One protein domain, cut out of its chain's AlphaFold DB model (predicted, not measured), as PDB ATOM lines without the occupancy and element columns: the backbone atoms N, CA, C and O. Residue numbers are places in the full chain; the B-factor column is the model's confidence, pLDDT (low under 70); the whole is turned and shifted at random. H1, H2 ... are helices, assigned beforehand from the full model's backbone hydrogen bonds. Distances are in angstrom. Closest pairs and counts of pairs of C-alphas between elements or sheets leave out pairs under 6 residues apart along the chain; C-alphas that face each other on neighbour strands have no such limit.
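This is residues 8 to 100 of the 126 residues of the protein "HTH_Tnp_1_2 domain-containing protein" of Vagococcus vulneris (UniProt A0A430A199). Two lobes joined by a narrow waist make this model: a head of short crossed helices, H1, H3 and H4, with H5 on H1, and at the far end a helical hairpin of H6 and H7. H5 and H6 follow each other end to end and make most of the length, with the waist at residues 62 to 68, while H7 folds back beside the end of H6 and short H2 sits at the edge of the head. The printed part has 93 residues with seven named helices, H1 to H7 in order, and no named strand; its class is all helix. It is only just loose, close to extended, with a radius of gyration of the C-alphas of 18.2 A and spans of 49 by 28 by 19 A.

Begin with H1, residues 8 to 17, which touches H3, residues 26 to 33, at a steep tilt of 44 degrees, opposite ways; look at the closest C-alphas, Ala 12 and Val 33, 6.2 A apart. Between them in the chain, H2, residues 19 to 22, touches no helix; it and H1 meet only through their link. H3 touches H4, residues 37 to 43, about perpendicular at 88 degrees, closest at the C-alphas of Ala 30 and Pro 37, 5.3 A. H1 also touches H5, residues 47 to 63, at a steep tilt of 46 degrees, the same way; the closest C-alphas, Ile 13 and Leu 53, are 5.5 A apart. H5 and H6, residues 65 to 76, meet only through their link. H6, with residues 72 to 76 alone, touches residues 86 to 89 of H7, residues 83 to 96. This hairpin has a shallow tilt of 32 degrees, only just short of steep, opposite ways; its closest C-alphas, Leu 76 and Lys 86, are 5.4 A apart. H7 is apart from H1 and H5, for instance. Every O i to N i+4 pair is within hydrogen-bond range in H1, H3, H4, H5, H6 and H7; H2 is too short for such a pair.

Find C-alpha 8 at (68.735, 116.568, 109.701), where H1 starts its 14.2 A. H2 spans 5.2 A, H3 10.6 A and H4 10.0 A. H5 starts at C-alpha 47, (75.887, 120.404, 123.782), and spans 24.6 A. H6 spans 16.6 A and H7 20.1 A, ending at C-alpha 96, (88.981, 146.305, 115.743).

The two C-alphas farthest apart are Cys 36 and Glu 99, 49.9 A. Residues 62 to 68, of which 65 to 68 belong to H6, stand free, as do residues 79 to 84. The printed part has no cut and no long link. Mean pLDDT of the printed part is 89.6, and no printed residue is under 70.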
ATOM      1  N   GLN A   8      69.910 115.785 109.297       93.75
ATOM      2  CA  GLN A   8      68.735 116.568 109.701       93.75
ATOM      3  C   GLN A   8      69.050 117.596 110.796       93.75
ATOM      4  O   GLN A   8      68.456 118.671 110.827       93.75
ATOM      5  N   GLN A   9      69.971 117.281 111.712       94.12
ATOM      6  CA  GLN A   9      70.415 118.241 112.720       94.12
ATOM      7  C   GLN A   9      71.212 119.375 112.083       94.12
ATOM      8  O   GLN A   9      70.960 120.526 112.419       94.12
ATOM      9  N   LEU A  10      72.110 119.065 111.146       94.50
ATOM     10  CA  LEU A  10      72.874 120.071 110.408       94.50
ATOM     11  C   LEU A  10      71.956 120.987 109.588       94.50
ATOM     12  O   LEU A  10      72.072 122.205 109.698       94.50
ATOM     13  N   ASP A  11      70.978 120.426 108.874       94.44
ATOM     14  CA  ASP A  11      69.990 121.208 108.121       94.44
ATOM     15  C   ASP A  11      69.183 122.129 109.048       94.44
ATOM     16  O   ASP A  11      69.014 123.322 108.776       94.44
ATOM     17  N   ALA A  12      68.715 121.604 110.186       95.62
ATOM     18  CA  ALA A  12      68.017 122.404 111.188       95.62
ATOM     19  C   ALA A  12      68.893 123.534 111.741       95.62
ATOM     20  O   ALA A  12      68.393 124.643 111.930       95.62
ATOM     21  N   ILE A  13      70.181 123.277 111.985       95.38
ATOM     22  CA  ILE A  13      71.140 124.292 112.428       95.38
ATOM     23  C   ILE A  13      71.270 125.392 111.375       95.38
ATOM     24  O   ILE A  13      71.119 126.564 111.714       95.38
ATOM     25  N   THR A  14      71.460 125.040 110.103       93.31
ATOM     26  CA  THR A  14      71.584 126.018 109.016       93.31
ATOM     27  C   THR A  14      70.354 126.927 108.928       93.31
ATOM     28  O   THR A  14      70.489 128.151 108.852       93.31
ATOM     29  N   PHE A  15      69.142 126.366 109.018       94.31
ATOM     30  CA  PHE A  15      67.916 127.171 109.034       94.31
ATOM     31  C   PHE A  15      67.764 128.013 110.303       94.31
ATOM     32  O   PHE A  15      67.273 129.137 110.222       94.31
ATOM     33  N   LEU A  16      68.183 127.509 111.467       94.00
ATOM     34  CA  LEU A  16      68.132 128.255 112.726       94.00
ATOM     35  C   LEU A  16      69.084 129.453 112.728       94.00
ATOM     36  O   LEU A  16      68.700 130.528 113.187       94.00
ATOM     37  N   VAL A  17      70.301 129.281 112.211       92.62
ATOM     38  CA  VAL A  17      71.312 130.343 112.125       92.62
ATOM     39  C   VAL A  17      70.847 131.463 111.190       92.62
ATOM     40  O   VAL A  17      71.042 132.638 111.487       92.62
ATOM     41  N   ALA A  18      70.167 131.112 110.099       89.12
ATOM     42  CA  ALA A  18      69.644 132.066 109.126       89.12
ATOM     43  C   ALA A  18      68.153 132.412 109.326       89.12
ATOM     44  O   ALA A  18      67.531 132.994 108.433       89.12
ATOM     45  N   LYS A  19      67.551 132.078 110.477       90.50
ATOM     46  CA  LYS A  19      66.096 132.214 110.682       90.50
ATOM     47  C   LYS A  19      65.588 133.643 110.473       90.50
ATOM     48  O   LYS A  19      64.484 133.819 109.967       90.50
ATOM     49  N   ASP A  20      66.402 134.641 110.824       84.06
ATOM     50  CA  ASP A  20      66.044 136.059 110.736       84.06
ATOM     51  C   ASP A  20      66.036 136.541 109.278       84.06
ATOM     52  O   ASP A  20      65.221 137.385 108.912       84.06
ATOM     53  N   PHE A  21      66.874 135.949 108.419       83.56
ATOM     54  CA  PHE A  21      66.854 136.203 106.977       83.56
ATOM     55  C   PHE A  21      65.610 135.610 106.316       83.56
ATOM     56  O   PHE A  21      65.038 136.217 105.413       83.56
ATOM     57  N   TYR A  22      65.179 134.431 106.770       84.88
ATOM     58  CA  TYR A  22      64.024 133.737 106.203       84.88
ATOM     59  C   TYR A  22      62.685 134.088 106.869       84.88
ATOM     60  O   TYR A  22      61.638 133.692 106.359       84.88
ATOM     61  N   GLY A  23      62.696 134.789 108.008       88.94
ATOM     62  CA  GLY A  23      61.493 135.105 108.783       88.94
ATOM     63  C   GLY A  23      60.747 133.865 109.293       88.94
ATOM     64  O   GLY A  23      59.520 133.886 109.391       88.94
ATOM     65  N   MET A  24      61.462 132.770 109.570       91.44
ATOM     66  CA  MET A  24      60.859 131.488 109.950       91.44
ATOM     67  C   MET A  24      60.782 131.301 111.465       91.44
ATOM     68  O   MET A  24      61.691 131.654 112.215       91.44
ATOM     69  N   THR A  25      59.703 130.666 111.916       93.94
ATOM     70  CA  THR A  25      59.555 130.187 113.297       93.94
ATOM     71  C   THR A  25      60.218 128.820 113.486       93.94
ATOM     72  O   THR A  25      60.288 128.027 112.549       93.94
ATOM     73  N   ASP A  26      60.607 128.479 114.720       92.50
ATOM     74  CA  ASP A  26      61.137 127.146 115.067       92.50
ATOM     75  C   ASP A  26      60.200 126.008 114.607       92.50
ATOM     76  O   ASP A  26      60.662 124.946 114.193       92.50
ATOM     77  N   LYS A  27      58.876 126.235 114.623       94.19
ATOM     78  CA  LYS A  27      57.886 125.267 114.132       94.19
ATOM     79  C   LYS A  27      57.989 125.062 112.617       94.19
ATOM     80  O   LYS A  27      58.014 123.924 112.166       94.19
ATOM     81  N   GLN A  28      58.087 126.146 111.850       94.75
ATOM     82  CA  GLN A  28      58.247 126.077 110.393       94.75
ATOM     83  C   GLN A  28      59.587 125.455 110.001       94.75
ATOM     84  O   GLN A  28      59.648 124.709 109.031       94.75
ATOM     85  N   ILE A  29      60.650 125.710 110.770       94.94
ATOM     86  CA  ILE A  29      61.954 125.066 110.568       94.94
ATOM     87  C   ILE A  29      61.840 123.557 110.808       94.94
ATOM     88  O   ILE A  29      62.302 122.771 109.986       94.94
ATOM     89  N   ALA A  30      61.178 123.139 111.890       94.81
ATOM     90  CA  ALA A  30      60.938 121.725 112.160       94.81
ATOM     91  C   ALA A  30      60.151 121.050 111.019       94.81
ATOM     92  O   ALA A  30      60.554 119.992 110.540       94.81
ATOM     93  N   GLU A  31      59.089 121.692 110.525       94.56
ATOM     94  CA  GLU A  31      58.312 121.212 109.375       94.56
ATOM     95  C   GLU A  31      59.165 121.125 108.097       94.56
ATOM     96  O   GLU A  31      59.111 120.120 107.392       94.56
ATOM     97  N   LYS A  32      60.004 122.133 107.829       93.44
ATOM     98  CA  LYS A  32      60.904 122.198 106.664       93.44
ATOM     99  C   LYS A  32      61.920 121.055 106.646       93.44
ATOM    100  O   LYS A  32      62.191 120.498 105.588       93.44
ATOM    101  N   VAL A  33      62.467 120.722 107.811       94.06
ATOM    102  CA  VAL A  33      63.460 119.652 107.996       94.06
ATOM    103  C   VAL A  33      62.789 118.268 108.099       94.06
ATOM    104  O   VAL A  33      63.456 117.237 108.022       94.06
ATOM    105  N   GLY A  34      61.461 118.218 108.237       94.44
ATOM    106  CA  GLY A  34      60.698 116.972 108.331       94.44
ATOM    107  C   GLY A  34      60.729 116.335 109.723       94.44
ATOM    108  O   GLY A  34      60.688 115.111 109.844       94.44
ATOM    109  N   ILE A  35      60.815 117.144 110.783       95.56
ATOM    110  CA  ILE A  35      60.871 116.684 112.175       95.56
ATOM    111  C   ILE A  35      59.723 117.248 113.016       95.56
ATOM    112  O   ILE A  35      59.149 118.298 112.736       95.56
ATOM    113  N   CYS A  36      59.412 116.568 114.119       95.06
ATOM    114  CA  CYS A  36      58.488 117.100 115.115       95.06
ATOM    115  C   CYS A  36      59.117 118.312 115.837       95.06
ATOM    116  O   CYS A  36      60.281 118.228 116.242       95.06
ATOM    117  N   PRO A  37      58.368 119.401 116.109       94.00
ATOM    118  CA  PRO A  37      58.881 120.544 116.870       94.00
ATOM    119  C   PRO A  37      59.481 120.154 118.228       94.00
ATOM    120  O   PRO A  37      60.516 120.678 118.631       94.00
ATOM    121  N   ALA A  38      58.889 119.170 118.916       95.50
ATOM    122  CA  ALA A  38      59.424 118.651 120.176       95.50
ATOM    123  C   ALA A  38      60.830 118.040 120.023       95.50
ATOM    124  O   ALA A  38      61.633 118.116 120.952       95.50
ATOM    125  N   THR A  39      61.142 117.457 118.863       95.31
ATOM    126  CA  THR A  39      62.479 116.936 118.548       95.31
ATOM    127  C   THR A  39      63.484 118.077 118.428       95.31
ATOM    128  O   THR A  39      64.542 118.008 119.052       95.31
ATOM    129  N   LEU A  40      63.125 119.166 117.741       95.25
ATOM    130  CA  LEU A  40      63.974 120.356 117.638       95.25
ATOM    131  C   LEU A  40      64.268 120.966 119.020       95.25
ATOM    132  O   LEU A  40      65.413 121.293 119.328       95.25
ATOM    133  N   TYR A  41      63.262 121.042 119.900       95.38
ATOM    134  CA  TYR A  41      63.459 121.499 121.282       95.38
ATOM    135  C   TYR A  41      64.389 120.596 122.096       95.38
ATOM    136  O   TYR A  41      65.098 121.090 122.973       95.38
ATOM    137  N   LYS A  42      64.388 119.282 121.843       94.75
ATOM    138  CA  LYS A  42      65.332 118.355 122.480       94.75
ATOM    139  C   LYS A  42      66.746 118.571 121.950       94.75
ATOM    140  O   LYS A  42      67.671 118.621 122.751       94.75
ATOM    141  N   TRP A  43      66.911 118.747 120.640       95.06
ATOM    142  CA  TRP A  43      68.218 118.990 120.025       95.06
ATOM    143  C   TRP A  43      68.878 120.273 120.522       95.06
ATOM    144  O   TRP A  43      70.045 120.238 120.877       95.06
ATOM    145  N   LYS A  44      68.118 121.359 120.698       92.31
ATOM    146  CA  LYS A  44      68.621 122.624 121.273       92.31
ATOM    147  C   LYS A  44      69.145 122.507 122.716       92.31
ATOM    148  O   LYS A  44      69.720 123.457 123.236       92.31
ATOM    149  N   LYS A  45      68.933 121.374 123.393       93.88
ATOM    150  CA  LYS A  45      69.492 121.093 124.728       93.88
ATOM    151  C   LYS A  45      70.783 120.274 124.675       93.88
ATOM    152  O   LYS A  45      71.412 120.100 125.712       93.88
ATOM    153  N   LEU A  46      71.147 119.745 123.508       93.38
ATOM    154  CA  LEU A  46      72.345 118.936 123.330       93.38
ATOM    155  C   LEU A  46      73.567 119.851 123.165       93.38
ATOM    156  O   LEU A  46      73.509 120.765 122.336       93.38
ATOM    157  N   PRO A  47      74.657 119.628 123.922       93.50
ATOM    158  CA  PRO A  47      75.887 120.404 123.782       93.50
ATOM    159  C   PRO A  47      76.416 120.404 122.347       93.50
ATOM    160  O   PRO A  47      76.611 121.468 121.775       93.50
ATOM    161  N   GLU A  48      76.503 119.230 121.717       93.00
ATOM    162  CA  GLU A  48      77.032 119.063 120.361       93.00
ATOM    163  C   GLU A  48      76.257 119.871 119.309       93.00
ATOM    164  O   GLU A  48      76.840 120.429 118.383       93.00
ATOM    165  N   PHE A  49      74.938 119.987 119.472       94.31
ATOM    166  CA  PHE A  49      74.086 120.755 118.567       94.31
ATOM    167  C   PHE A  49      74.294 122.258 118.752       94.31
ATOM    168  O   PHE A  49      74.330 123.007 117.778       94.31
ATOM    169  N   ASN A  50      74.425 122.707 120.001       93.75
ATOM    170  CA  ASN A  50      74.652 124.114 120.308       93.75
ATOM    171  C   ASN A  50      76.052 124.567 119.895       93.75
ATOM    172  O   ASN A  50      76.190 125.673 119.380       93.75
ATOM    173  N   ASP A  51      77.064 123.719 120.072       93.44
ATOM    174  CA  ASP A  51      78.438 124.014 119.669       93.44
ATOM    175  C   ASP A  51      78.522 124.240 118.156       93.44
ATOM    176  O   ASP A  51      79.049 125.262 117.711       93.44
ATOM    177  N   GLU A  52      77.915 123.355 117.361       93.44
ATOM    178  CA  GLU A  52      77.880 123.511 115.904       93.44
ATOM    179  C   GLU A  52      76.991 124.682 115.460       93.44
ATOM    180  O   GLU A  52      77.335 125.411 114.530       93.44
ATOM    181  N   LEU A  53      75.884 124.947 116.158       93.25
ATOM    182  CA  LEU A  53      75.060 126.126 115.898       93.25
ATOM    183  C   LEU A  53      75.828 127.431 116.128       93.25
ATOM    184  O   LEU A  53      75.739 128.352 115.315       93.25
ATOM    185  N   VAL A  54      76.619 127.512 117.198       91.81
ATOM    186  CA  VAL A  54      77.500 128.658 117.458       91.81
ATOM    187  C   VAL A  54      78.605 128.740 116.408       91.81
ATOM    188  O   VAL A  54      78.940 129.841 115.968       91.81
ATOM    189  N   ASN A  55      79.158 127.606 115.983       91.50
ATOM    190  CA  ASN A  55      80.181 127.542 114.946       91.50
ATOM    191  C   ASN A  55      79.668 128.100 113.606       91.50
ATOM    192  O   ASN A  55      80.230 129.061 113.082       91.50
ATOM    193  N   GLN A  56      78.532 127.601 113.107       91.31
ATOM    194  CA  GLN A  56      77.925 128.109 111.872       91.31
ATOM    195  C   GLN A  56      77.481 129.569 111.995       91.31
ATOM    196  O   GLN A  56      77.660 130.347 111.058       91.31
ATOM    197  N   ALA A  57      76.963 129.983 113.157       88.56
ATOM    198  CA  ALA A  57      76.638 131.385 113.402       88.56
ATOM    199  C   ALA A  57      77.875 132.290 113.326       88.56
ATOM    200  O   ALA A  57      77.790 133.404 112.809       88.56
ATOM    201  N   ARG A  58      79.040 131.837 113.809       87.00
ATOM    202  CA  ARG A  58      80.299 132.588 113.685       87.00
ATOM    203  C   ARG A  58      80.736 132.722 112.232       87.00
ATOM    204  O   ARG A  58      81.099 133.826 111.837       87.00
ATOM    205  N   GLU A  59      80.672 131.652 111.447       85.94
ATOM    206  CA  GLU A  59      81.032 131.712 110.025       85.94
ATOM    207  C   GLU A  59      80.079 132.612 109.230       85.94
ATOM    208  O   GLU A  59      80.533 133.466 108.465       85.94
ATOM    209  N   LEU A  60      78.769 132.529 109.487       83.56
ATOM    210  CA  LEU A  60      77.806 133.449 108.880       83.56
ATOM    211  C   LEU A  60      78.095 134.905 109.278       83.56
ATOM    212  O   LEU A  60      78.110 135.787 108.425       83.56
ATOM    213  N   ASN A  61      78.389 135.167 110.554       79.50
ATOM    214  CA  ASN A  61      78.711 136.514 111.027       79.50
ATOM    215  C   ASN A  61      80.029 137.061 110.458       79.50
ATOM    216  O   ASN A  61      80.165 138.267 110.260       79.50
ATOM    217  N   ARG A  62      81.012 136.204 110.159       78.38
ATOM    218  CA  ARG A  62      82.214 136.632 109.428       78.38
ATOM    219  C   ARG A  62      81.859 137.114 108.026       78.38
ATOM    220  O   ARG A  62      82.382 138.139 107.594       78.38
ATOM    221  N   ALA A  63      80.944 136.426 107.346       72.69
ATOM    222  CA  ALA A  63      80.478 136.834 106.024       72.69
ATOM    223  C   ALA A  63      79.710 138.173 106.055       72.69
ATOM    224  O   ALA A  63      79.813 138.954 105.111       72.69
ATOM    225  N   THR A  64      79.011 138.491 107.152       76.94
ATOM    226  CA  THR A  64      78.282 139.765 107.314       76.94
ATOM    227  C   THR A  64      79.159 140.926 107.793       76.94
ATOM    228  O   THR A  64      78.683 142.060 107.890       76.94
ATOM    229  N   LEU A  65      80.455 140.711 108.045       79.75
ATOM    230  CA  LEU A  65      81.358 141.767 108.512       79.75
ATOM    231  C   LEU A  65      81.420 142.956 107.532       79.75
ATOM    232  O   LEU A  65      81.475 144.116 107.950       79.75
ATOM    233  N   ALA A  66      81.340 142.688 106.226       82.69
ATOM    234  CA  ALA A  66      81.255 143.730 105.203       82.69
ATOM    235  C   ALA A  66      79.996 144.608 105.363       82.69
ATOM    236  O   ALA A  66      80.073 145.837 105.240       82.69
ATOM    237  N   ASP A  67      78.858 143.998 105.702       83.88
ATOM    238  CA  ASP A  67      77.598 144.699 105.959       83.88
ATOM    239  C   ASP A  67      77.661 145.514 107.249       83.88
ATOM    240  O   ASP A  67      77.180 146.648 107.278       83.88
ATOM    241  N   VAL A  68      78.332 145.000 108.285       83.94
ATOM    242  CA  VAL A  68      78.594 145.745 109.526       83.94
ATOM    243  C   VAL A  68      79.401 147.010 109.227       83.94
ATOM    244  O   VAL A  68      78.994 148.106 109.619       83.94
ATOM    245  N   TYR A  69      80.491 146.917 108.459       84.81
ATOM    246  CA  TYR A  69      81.255 148.104 108.055       84.81
ATOM    247  C   TYR A  69      80.445 149.058 107.166       84.81
ATOM    248  O   TYR A  69      80.568 150.281 107.284       84.81
ATOM    249  N   SER A  70      79.588 148.534 106.283       88.19
ATOM    250  CA  SER A  70      78.652 149.341 105.488       88.19
ATOM    251  C   SER A  70      77.678 150.117 106.382       88.19
ATOM    252  O   SER A  70      77.510 151.326 106.212       88.19
ATOM    253  N   PHE A  71      77.095 149.457 107.383       88.69
ATOM    254  CA  PHE A  71      76.200 150.059 108.365       88.69
ATOM    255  C   PHE A  71      76.895 151.138 109.204       88.69
ATOM    256  O   PHE A  71      76.346 152.231 109.376       88.69
ATOM    257  N   ILE A  72      78.118 150.876 109.676       88.69
ATOM    258  CA  ILE A  72      78.908 151.854 110.433       88.69
ATOM    259  C   ILE A  72      79.146 153.107 109.586       88.69
ATOM    260  O   ILE A  72      78.809 154.206 110.023       88.69
ATOM    261  N   ARG A  73      79.628 152.958 108.343       88.50
ATOM    262  CA  ARG A  73      79.840 154.095 107.426       88.50
ATOM    263  C   ARG A  73      78.555 154.884 107.175       88.50
ATOM    264  O   ARG A  73      78.567 156.111 107.253       88.50
ATOM    265  N   LYS A  74      77.435 154.196 106.926       91.81
ATOM    266  CA  LYS A  74      76.117 154.837 106.756       91.81
ATOM    267  C   LYS A  74      75.710 155.637 107.996       91.81
ATOM    268  O   LYS A  74      75.195 156.742 107.862       91.81
ATOM    269  N   THR A  75      75.961 155.107 109.191       91.56
ATOM    270  CA  THR A  75      75.606 155.765 110.457       91.56
ATOM    271  C   THR A  75      76.496 156.972 110.751       91.56
ATOM    272  O   THR A  75      75.988 158.019 111.152       91.56
ATOM    273  N   LEU A  76      77.804 156.869 110.501       89.25
ATOM    274  CA  LEU A  76      78.746 157.983 110.668       89.25
ATOM    275  C   LEU A  76      78.393 159.163 109.749       89.25
ATOM    276  O   LEU A  76      78.348 160.311 110.201       89.25
ATOM    277  N   ASN A  77      78.032 158.863 108.498       89.94
ATOM    278  CA  ASN A  77      77.637 159.857 107.498       89.94
ATOM    279  C   ASN A  77      76.209 160.392 107.686       89.94
ATOM    280  O   ASN A  77      75.827 161.358 107.030       89.94
ATOM    281  N   ASN A  78      75.401 159.797 108.569       91.62
ATOM    282  CA  ASN A  78      74.040 160.258 108.810       91.62
ATOM    283  C   ASN A  78      74.054 161.530 109.683       91.62
ATOM    284  O   ASN A  78      74.447 161.462 110.852       91.62
ATOM    285  N   PRO A  79      73.589 162.692 109.187       86.75
ATOM    286  CA  PRO A  79      73.579 163.935 109.962       86.75
ATOM    287  C   PRO A  79      72.616 163.892 111.159       86.75
ATOM    288  O   PRO A  79      72.778 164.661 112.095       86.75
ATOM    289  N   ARG A  80      71.635 162.978 111.159       92.50
ATOM    290  CA  ARG A  80      70.655 162.812 112.245       92.50
ATOM    291  C   ARG A  80      71.098 161.825 113.325       92.50
ATOM    292  O   ARG A  80      70.419 161.697 114.342       92.50
ATOM    293  N   ALA A  81      72.184 161.082 113.107       89.38
ATOM    294  CA  ALA A  81      72.688 160.160 114.115       89.38
ATOM    295  C   ALA A  81      73.282 160.944 115.292       89.38
ATOM    296  O   ALA A  81      74.007 161.920 115.095       89.38
ATOM    297  N   LYS A  82      72.983 160.497 116.517       93.75
ATOM    298  CA  LYS A  82      73.495 161.114 117.745       93.75
ATOM    299  C   LYS A  82      75.021 161.098 117.746       93.75
ATOM    300  O   LYS A  82      75.630 160.076 117.434       93.75
ATOM    301  N   GLU A  83      75.626 162.201 118.166       90.19
ATOM    302  CA  GLU A  83      77.081 162.349 118.233       90.19
ATOM    303  C   GLU A  83      77.741 161.240 119.065       90.19
ATOM    304  O   GLU A  83      78.653 160.576 118.581       90.19
ATOM    305  N   GLY A  84      77.197 160.927 120.248       90.75
ATOM    306  CA  GLY A  84      77.705 159.831 121.081       90.75
ATOM    307  C   GLY A  84      77.677 158.459 120.391       90.75
ATOM    308  O   GLY A  84      78.585 157.652 120.579       90.75
ATOM    309  N   THR A  85      76.688 158.200 119.529       89.56
ATOM    310  CA  THR A  85      76.649 156.974 118.716       89.56
ATOM    311  C   THR A  85      77.775 156.966 117.689       89.56
ATOM    312  O   THR A  85      78.428 155.941 117.514       89.56
ATOM    313  N   LYS A  86      78.048 158.103 117.040       88.19
ATOM    314  CA  LYS A  86      79.151 158.218 116.079       88.19
ATOM    315  C   LYS A  86      80.502 157.999 116.750       88.19
ATOM    316  O   LYS A  86      81.279 157.184 116.265       88.19
ATOM    317  N   VAL A  87      80.739 158.648 117.892       90.25
ATOM    318  CA  VAL A  87      81.967 158.478 118.687       90.25
ATOM    319  C   VAL A  87      82.172 157.008 119.048       90.25
ATOM    320  O   VAL A  87      83.249 156.466 118.810       90.25
ATOM    321  N   LYS A  88      81.127 156.328 119.542       89.75
ATOM    322  CA  LYS A  88      81.244 154.920 119.929       89.75
ATOM    323  C   LYS A  88      81.534 153.996 118.747       89.75
ATOM    324  O   LYS A  88      82.326 153.067 118.878       89.75
ATOM    325  N   LEU A  89      80.904 154.229 117.597       88.62
ATOM    326  CA  LEU A  89      81.165 153.434 116.395       88.62
ATOM    327  C   LEU A  89      82.589 153.648 115.868       88.62
ATOM    328  O   LEU A  89      83.240 152.672 115.501       88.62
ATOM    329  N   SER A  90      83.091 154.886 115.882       85.56
ATOM    330  CA  SER A  90      84.485 155.185 115.534       85.56
ATOM    331  C   SER A  90      85.466 154.482 116.475       85.56
ATOM    332  O   SER A  90      86.403 153.838 116.010       85.56
ATOM    333  N   GLU A  91      85.208 154.525 117.787       88.12
ATOM    334  CA  GLU A  91      85.996 153.804 118.793       88.12
ATOM    335  C   GLU A  91      86.030 152.294 118.500       88.12
ATOM    336  O   GLU A  91      87.093 151.685 118.506       88.12
ATOM    337  N   LEU A  92      84.882 151.677 118.200       86.88
ATOM    338  CA  LEU A  92      84.806 150.242 117.905       86.88
ATOM    339  C   LEU A  92      85.598 149.853 116.650       86.88
ATOM    340  O   LEU A  92      86.284 148.831 116.662       86.88
ATOM    341  N   VAL A  93      85.542 150.661 115.585       86.75
ATOM    342  CA  VAL A  93      86.326 150.416 114.361       86.75
ATOM    343  C   VAL A  93      87.821 150.490 114.656       86.75
ATOM    344  O   VAL A  93      88.550 149.559 114.322       86.75
ATOM    345  N   MET A  94      88.267 151.543 115.337       84.62
ATOM    346  CA  MET A  94      89.672 151.718 115.711       84.62
ATOM    347  C   MET A  94      90.155 150.602 116.658       84.62
ATOM    348  O   MET A  94      91.259 150.086 116.494       84.62
ATOM    349  N   LYS A  95      89.309 150.132 117.590       85.81
ATOM    350  CA  LYS A  95      89.612 148.961 118.439       85.81
ATOM    351  C   LYS A  95      89.777 147.694 117.609       85.81
ATOM    352  O   LYS A  95      90.730 146.955 117.819       85.81
ATOM    353  N   SER A  96      88.890 147.469 116.637       80.94
ATOM    354  CA  SER A  96      88.981 146.305 115.743       80.94
ATOM    355  C   SER A  96      90.251 146.302 114.883       80.94
ATOM    356  O   SER A  96      90.711 145.237 114.487       80.94
ATOM    357  N   GLN A  97      90.831 147.478 114.624       81.19
ATOM    358  CA  GLN A  97      92.071 147.656 113.862       81.19
ATOM    359  C   GLN A  97      93.336 147.541 114.729       81.19
ATOM    360  O   GLN A  97      94.438 147.541 114.192       81.19
ATOM    361  N   GLY A  98      93.196 147.430 116.054       79.56
ATOM    362  CA  GLY A  98      94.335 147.397 116.974       79.56
ATOM    363  C   GLY A  98      94.984 148.763 117.223       79.56
ATOM    364  O   GLY A  98      96.081 148.819 117.773       79.56
ATOM    365  N   GLU A  99      94.315 149.860 116.852       78.94
ATOM    366  CA  GLU A  99      94.810 151.234 117.058       78.94
ATOM    367  C   GLU A  99      94.777 151.650 118.536       78.94
ATOM    368  O   GLU A  99      95.533 152.514 118.974       78.94
ATOM    369  N   PHE A 100      93.918 151.011 119.336       72.38
ATOM    370  CA  PHE A 100      93.943 151.161 120.785       72.38
ATOM    371  C   PHE A 100      94.814 150.073 121.398       72.38
ATOM    372  O   PHE A 100      94.486 148.889 121.333       72.38
TER     373      PHE A 100